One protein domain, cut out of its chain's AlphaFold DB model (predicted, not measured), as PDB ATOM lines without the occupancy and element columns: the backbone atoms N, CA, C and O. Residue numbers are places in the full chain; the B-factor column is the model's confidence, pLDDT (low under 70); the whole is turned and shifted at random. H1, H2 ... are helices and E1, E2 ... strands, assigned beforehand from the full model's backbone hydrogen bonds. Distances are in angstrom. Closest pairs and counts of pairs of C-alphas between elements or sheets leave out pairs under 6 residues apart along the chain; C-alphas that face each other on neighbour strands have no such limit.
ATOM      1  N   ILE A 187     144.638 128.221 178.572       86.00
ATOM      2  CA  ILE A 187     144.803 126.771 178.751       86.00
ATOM      3  C   ILE A 187     145.955 126.516 179.731       86.00
ATOM      4  O   ILE A 187     147.051 127.046 179.549       86.00
ATOM      5  N   GLY A 188     145.705 125.707 180.764       84.31
ATOM      6  CA  GLY A 188     146.648 125.426 181.856       84.31
ATOM      7  C   GLY A 188     147.678 124.329 181.574       84.31
ATOM      8  O   GLY A 188     148.599 124.146 182.364       84.31
ATOM      9  N   HIS A 189     147.534 123.605 180.461       84.44
ATOM     10  CA  HIS A 189     148.398 122.481 180.071       84.44
ATOM     11  C   HIS A 189     149.505 122.895 179.097       84.44
ATOM     12  O   HIS A 189     149.348 123.827 178.304       84.44
ATOM     13  N   ASN A 190     150.627 122.171 179.103       86.38
ATOM     14  CA  ASN A 190     151.756 122.437 178.214       86.38
ATOM     15  C   ASN A 190     151.349 122.212 176.748       86.38
ATOM     16  O   ASN A 190     150.659 121.247 176.422       86.38
ATOM     17  N   LYS A 191     151.858 123.028 175.815       82.56
ATOM     18  CA  LYS A 191     151.636 122.850 174.367       82.56
ATOM     19  C   LYS A 191     151.985 121.436 173.866       82.56
ATOM     20  O   LYS A 191     151.371 120.971 172.909       82.56
ATOM     21  N   ARG A 192     152.941 120.743 174.502       83.62
ATOM     22  CA  ARG A 192     153.267 119.331 174.202       83.62
ATOM     23  C   ARG A 192     152.174 118.352 174.647       83.62
ATOM     24  O   ARG A 192     151.943 117.367 173.961       83.62
ATOM     25  N   GLU A 193     151.513 118.621 175.767       80.88
ATOM     26  CA  GLU A 193     150.451 117.781 176.337       80.88
ATOM     27  C   GLU A 193     149.128 118.027 175.608       80.88
ATOM     28  O   GLU A 193     148.478 117.081 175.177       80.88
ATOM     29  N   VAL A 194     148.794 119.299 175.357       80.81
ATOM     30  CA  VAL A 194     147.664 119.708 174.507       80.81
ATOM     31  C   VAL A 194     147.802 119.125 173.095       80.81
ATOM     32  O   VAL A 194     146.819 118.666 172.528       80.81
ATOM     33  N   GLY A 195     149.021 119.067 172.546       80.88
ATOM     34  CA  GLY A 195     149.302 118.440 171.248       80.88
ATOM     35  C   GLY A 195     149.169 116.909 171.209       80.88
ATOM     36  O   GLY A 195     149.179 116.347 170.117       80.88
ATOM     37  N   ASN A 196     149.036 116.244 172.363       80.81
ATOM     38  CA  ASN A 196     148.744 114.809 172.464       80.81
ATOM     39  C   ASN A 196     147.244 114.520 172.667       80.81
ATOM     40  O   ASN A 196     146.846 113.354 172.624       80.81
ATOM     41  N   LEU A 197     146.422 115.546 172.918       82.31
ATOM     42  CA  LEU A 197     144.972 115.397 173.027       82.31
ATOM     43  C   LEU A 197     144.351 115.112 171.658       82.31
ATOM     44  O   LEU A 197     144.857 115.536 170.618       82.31
ATOM     45  N   LEU A 198     143.228 114.398 171.660       79.19
ATOM     46  CA  LEU A 198     142.457 114.174 170.446       79.19
ATOM     47  C   LEU A 198     141.592 115.400 170.142       79.19
ATOM     48  O   LEU A 198     141.109 116.088 171.042       79.19
ATOM     49  N   ASN A 199     141.321 115.636 168.859       72.81
ATOM     50  CA  ASN A 199     140.267 116.568 168.470       72.81
ATOM     51  C   ASN A 199     138.957 116.141 169.162       72.81
ATOM     52  O   ASN A 199     138.573 114.973 169.079       72.81
ATOM     53  N   ASN A 200     138.285 117.094 169.815       80.88
ATOM     54  CA  ASN A 200     137.103 116.917 170.673       80.88
ATOM     55  C   ASN A 200     137.365 116.415 172.115       80.88
ATOM     56  O   ASN A 200     136.405 116.090 172.813       80.88
ATOM     57  N   ASP A 201     138.611 116.379 172.605       86.50
ATOM     58  CA  ASP A 201     138.860 116.273 174.052       86.50
ATOM     59  C   ASP A 201     138.351 117.524 174.794       86.50
ATOM     60  O   ASP A 201     138.648 118.658 174.415       86.50
ATOM     61  N   ILE A 202     137.577 117.314 175.862       88.44
ATOM     62  CA  ILE A 202     136.918 118.384 176.624       88.44
ATOM     63  C   ILE A 202     137.910 119.033 177.600       88.44
ATOM     64  O   ILE A 202     138.666 118.341 178.287       88.44
ATOM     65  N   LEU A 203     137.863 120.365 177.696       89.00
ATOM     66  CA  LEU A 203     138.510 121.135 178.757       89.00
ATOM     67  C   LEU A 203     137.444 121.649 179.735       89.00
ATOM     68  O   LEU A 203     136.435 122.210 179.313       89.00
ATOM     69  N   THR A 204     137.678 121.466 181.028       90.25
ATOM     70  CA  THR A 204     136.883 122.016 182.132       90.25
ATOM     71  C   THR A 204     137.590 123.239 182.716       90.25
ATOM     72  O   THR A 204     138.801 123.386 182.558       90.25
ATOM     73  N   LEU A 205     136.868 124.110 183.422       91.62
ATOM     74  CA  LEU A 205     137.513 125.130 184.255       91.62
ATOM     75  C   LEU A 205     138.297 124.466 185.399       91.62
ATOM     76  O   LEU A 205     137.946 123.375 185.857       91.62
ATOM     77  N   GLN A 206     139.373 125.116 185.827       89.69
ATOM     78  CA  GLN A 206     140.105 124.792 187.045       89.69
ATOM     79  C   GLN A 206     139.414 125.428 188.259       89.69
ATOM     80  O   GLN A 206     138.942 126.558 188.172       89.69
ATOM     81  N   ASP A 207     139.409 124.732 189.398       89.81
ATOM     82  CA  ASP A 207     138.923 125.282 190.666       89.81
ATOM     83  C   ASP A 207     139.744 126.528 191.072       89.81
ATOM     84  O   ASP A 207     140.956 126.434 191.303       89.81
ATOM     85  N   THR A 208     139.081 127.681 191.180       88.56
ATOM     86  CA  THR A 208     139.628 128.963 191.662       88.56
ATOM     87  C   THR A 208     138.796 129.484 192.838       88.56
ATOM     88  O   THR A 208     137.594 129.223 192.934       88.56
ATOM     89  N   GLU A 209     139.418 130.205 193.777       89.44
ATOM     90  CA  GLU A 209     138.682 130.837 194.878       89.44
ATOM     91  C   GLU A 209     138.069 132.164 194.404       89.44
ATOM     92  O   GLU A 209     138.767 133.037 193.904       89.44
ATOM     93  N   ILE A 210     136.756 132.341 194.598       86.31
ATOM     94  CA  ILE A 210     135.967 133.485 194.075       86.31
ATOM     95  C   ILE A 210     136.466 134.856 194.593       86.31
ATOM     96  O   ILE A 210     136.110 135.895 194.045       86.31
ATOM     97  N   LEU A 211     137.274 134.871 195.658       86.56
ATOM     98  CA  LEU A 211     137.850 136.082 196.251       86.56
ATOM     99  C   LEU A 211     139.217 136.472 195.657       86.56
ATOM    100  O   LEU A 211     139.667 137.595 195.888       86.56
ATOM    101  N   ASP A 212     139.862 135.586 194.895       84.25
ATOM    102  CA  ASP A 212     141.137 135.861 194.231       84.25
ATOM    103  C   ASP A 212     140.880 136.559 192.882       84.25
ATOM    104  O   ASP A 212     141.017 135.964 191.818       84.25
ATOM    105  N   GLU A 213     140.522 137.850 192.908       77.56
ATOM    106  CA  GLU A 213     140.227 138.649 191.695       77.56
ATOM    107  C   GLU A 213     141.412 138.737 190.692       77.56
ATOM    108  O   GLU A 213     141.212 139.080 189.528       77.56
ATOM    109  N   ASP A 214     142.638 138.393 191.120       82.38
ATOM    110  CA  ASP A 214     143.856 138.278 190.292       82.38
ATOM    111  C   ASP A 214     144.066 136.866 189.667       82.38
ATOM    112  O   ASP A 214     145.078 136.606 188.993       82.38
ATOM    113  N   ALA A 215     143.157 135.912 189.905       79.50
ATOM    114  CA  ALA A 215     143.210 134.563 189.344       79.50
ATOM    115  C   ALA A 215     142.495 134.494 187.983       79.50
ATOM    116  O   ALA A 215     141.273 134.553 187.902       79.50
ATOM    117  N   ASP A 216     143.264 134.333 186.900       81.94
ATOM    118  CA  ASP A 216     142.706 134.098 185.564       81.94
ATOM    119  C   ASP A 216     141.901 132.782 185.504       81.94
ATOM    120  O   ASP A 216     142.333 131.765 186.053       81.94
ATOM    121  N   ASP A 217     140.801 132.769 184.745       85.88
ATOM    122  CA  ASP A 217     140.053 131.550 184.412       85.88
ATOM    123  C   ASP A 217     140.896 130.614 183.527       85.88
ATOM    124  O   ASP A 217     141.144 130.888 182.348       85.88
ATOM    125  N   ILE A 218     141.338 129.485 184.087       87.12
ATOM    126  CA  ILE A 218     142.198 128.506 183.407       87.12
ATOM    127  C   ILE A 218     141.387 127.268 183.005       87.12
ATOM    128  O   ILE A 218     140.732 126.638 183.835       87.12
ATOM    129  N   LEU A 219     141.492 126.866 181.736       89.19
ATOM    130  CA  LEU A 219     140.939 125.619 181.209       89.19
ATOM    131  C   LEU A 219     141.950 124.464 181.287       89.19
ATOM    132  O   LEU A 219     143.088 124.570 180.821       89.19
ATOM    133  N   ILE A 220     141.503 123.324 181.808       88.00
ATOM    134  CA  ILE A 220     142.273 122.091 181.997       88.00
ATOM    135  C   ILE A 220     141.512 120.880 181.445       88.00
ATOM    136  O   ILE A 220     140.314 120.733 181.636       88.00
ATOM    137  N   ASN A 221     142.208 119.947 180.794       90.38
ATOM    138  CA  ASN A 221     141.678 118.597 180.592       90.38
ATOM    139  C   ASN A 221     141.831 117.810 181.905       90.38
ATOM    140  O   ASN A 221     142.959 117.656 182.388       90.38
ATOM    141  N   GLU A 222     140.730 117.295 182.453       88.19
ATOM    142  CA  GLU A 222     140.721 116.471 183.668       88.19
ATOM    143  C   GLU A 222     141.637 115.241 183.538       88.19
ATOM    144  O   GLU A 222     142.391 114.935 184.463       88.19
ATOM    145  N   LYS A 223     141.655 114.577 182.371       89.00
ATOM    146  CA  LYS A 223     142.455 113.365 182.122       89.00
ATOM    147  C   LYS A 223     143.935 113.613 182.412       89.00
ATOM    148  O   LYS A 223     144.523 112.899 183.222       89.00
ATOM    149  N   LEU A 224     144.501 114.673 181.829       86.44
ATOM    150  CA  LEU A 224     145.898 115.073 182.035       86.44
ATOM    151  C   LEU A 224     146.182 115.411 183.508       86.44
ATOM    152  O   LEU A 224     147.210 115.006 184.046       86.44
ATOM    153  N   VAL A 225     145.248 116.078 184.196       88.94
ATOM    154  CA  VAL A 225     145.381 116.373 185.634       88.94
ATOM    155  C   VAL A 225     145.362 115.094 186.479       88.94
ATOM    156  O   VAL A 225     146.138 114.985 187.431       88.94
ATOM    157  N   THR A 226     144.520 114.108 186.151       87.06
ATOM    158  CA  THR A 226     144.508 112.812 186.856       87.06
ATOM    159  C   THR A 226     145.761 111.983 186.578       87.06
ATOM    160  O   THR A 226     146.307 111.403 187.515       87.06
ATOM    161  N   GLU A 227     146.277 111.982 185.343       87.12
ATOM    162  CA  GLU A 227     147.540 111.317 185.011       87.12
ATOM    163  C   GLU A 227     148.718 111.976 185.737       87.12
ATOM    164  O   GLU A 227     149.507 111.277 186.368       87.12
ATOM    165  N   HIS A 228     148.800 113.309 185.755       84.75
ATOM    166  CA  HIS A 228     149.835 114.029 186.495       84.75
ATOM    167  C   HIS A 228     149.784 113.724 188.005       84.75
ATOM    168  O   HIS A 228     150.800 113.348 188.593       84.75
ATOM    169  N   LYS A 229     148.593 113.777 188.629       90.69
ATOM    170  CA  LYS A 229     148.377 113.383 190.039       90.69
ATOM    171  C   LYS A 229     148.747 111.913 190.305       90.69
ATOM    172  O   LYS A 229     149.230 111.578 191.387       90.69
ATOM    173  N   LEU A 230     148.550 111.025 189.329       91.88
ATOM    174  CA  LEU A 230     148.968 109.626 189.413       91.88
ATOM    175  C   LEU A 230     150.498 109.510 189.341       91.88
ATOM    176  O   LEU A 230     151.083 108.835 190.189       91.88
ATOM    177  N   GLN A 231     151.156 110.188 188.396       87.00
ATOM    178  CA  GLN A 231     152.615 110.169 188.242       87.00
ATOM    179  C   GLN A 231     153.335 110.729 189.475       87.00
ATOM    180  O   GLN A 231     154.289 110.101 189.937       87.00
ATOM    181  N   THR A 232     152.857 111.831 190.069       85.19
ATOM    182  CA  THR A 232     153.414 112.342 191.336       85.19
ATOM    183  C   THR A 232     153.220 111.334 192.464       85.19
ATOM    184  O   THR A 232     154.201 110.941 193.084       85.19
ATOM    185  N   SER A 233     152.021 110.768 192.647       90.25
ATOM    186  CA  SER A 233     151.802 109.731 193.672       90.25
ATOM    187  C   SER A 233     152.666 108.470 193.471       90.25
ATOM    188  O   SER A 233     153.043 107.807 194.441       90.25
ATOM    189  N   LEU A 234     153.029 108.136 192.225       90.62
ATOM    190  CA  LEU A 234     153.976 107.066 191.911       90.62
ATOM    191  C   LEU A 234     155.433 107.473 192.163       90.62
ATOM    192  O   LEU A 234     156.205 106.610 192.583       90.62
ATOM    193  N   LYS A 235     155.820 108.733 191.928       86.69
ATOM    194  CA  LYS A 235     157.133 109.285 192.306       86.69
ATOM    195  C   LYS A 235     157.279 109.264 193.828       86.69
ATOM    196  O   LYS A 235     158.154 108.559 194.324       86.69
ATOM    197  N   ASP A 236     156.340 109.862 194.555       86.00
ATOM    198  CA  ASP A 236     156.276 109.870 196.022       86.00
ATOM    199  C   ASP A 236     156.312 108.451 196.601       86.00
ATOM    200  O   ASP A 236     157.023 108.176 197.570       86.00
ATOM    201  N   ARG A 237     155.576 107.504 195.998       87.06
ATOM    202  CA  ARG A 237     155.588 106.102 196.435       87.06
ATOM    203  C   ARG A 237     156.935 105.424 196.179       87.06
ATOM    204  O   ARG A 237     157.398 104.712 197.069       87.06
ATOM    205  N   LYS A 238     157.568 105.646 195.020       85.56
ATOM    206  CA  LYS A 238     158.919 105.138 194.717       85.56
ATOM    207  C   LYS A 238     159.946 105.730 195.678       85.56
ATOM    208  O   LYS A 238     160.717 104.979 196.261       85.56
ATOM    209  N   GLU A 239     159.917 107.036 195.921       79.44
ATOM    210  CA  GLU A 239     160.797 107.707 196.884       79.44
ATOM    211  C   GLU A 239     160.564 107.191 198.311       79.44
ATOM    212  O   GLU A 239     161.516 106.862 199.017       79.44
ATOM    213  N   ALA A 240     159.309 106.982 198.716       81.44
ATOM    214  CA  ALA A 240     158.967 106.344 199.985       81.44
ATOM    215  C   ALA A 240     159.375 104.859 200.054       81.44
ATOM    216  O   ALA A 240     159.571 104.332 201.146       81.44
ATOM    217  N   GLU A 241     159.474 104.143 198.933       78.31
ATOM    218  CA  GLU A 241     159.996 102.769 198.857       78.31
ATOM    219  C   GLU A 241     161.534 102.746 198.928       78.31
ATOM    220  O   GLU A 241     162.089 101.974 199.712       78.31
TER     221      GLU A 241
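Overview. This is residues 187 to 241 of the 817 residues of an uncharacterized protein of Lodderomyces elongisporus (strain ATCC 11503 / CBS 2605 / JCM 1781 / NBRC 1676 / NRRL YB-4239) (UniProt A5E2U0). One long helix, H2, sticks out with residues 226 to 241 as an arm from a small body of looping chain, which also holds the short H1 and the strand E1. Residues 209 to 215 stick out as the tip of a loop that folds back into E1. The 55 printed residues include H1, E1 and H2 in that order; the class is mostly helix, with under half of the residues in named elements. The whole is loose, radius of gyration of the C-alphas 14.1 A, and flat, spanning 41 by 33 by 15 A.

Arrangement. H2, residues 222 to 241, has every O i to N i+4 pair within hydrogen-bond range. H1, residues 191 to 194, is too short for such a pair, and its one O i to N i+3 pair is not within range. H1 and H2 are close but not clearly touching, their closest C-alphas, of Glu 193 and Leu 224, 7.8 A apart. E1, residues 218 to 220, and H2 meet only through their link. H1 and E1 are apart. E1 pairs with no named strand, but its residues 219 to 220 pair antiparallel with residues 204 to 205.

Along the chain. H2 measures 28.1 A, from C-alpha 222 at (140.721, 116.471, 183.668) to C-alpha 241 at (159.996, 102.769, 198.857). E1 measures 6.6 A and H1 5.1 A.

Size, cuts and confidence. The two C-alphas farthest apart, of Glu 213 and Glu 241, are 41.6 A apart. The link from H1 to E1 is long, 23 residues. The printed part has no cut, and no printed residue is under 70 in pLDDT.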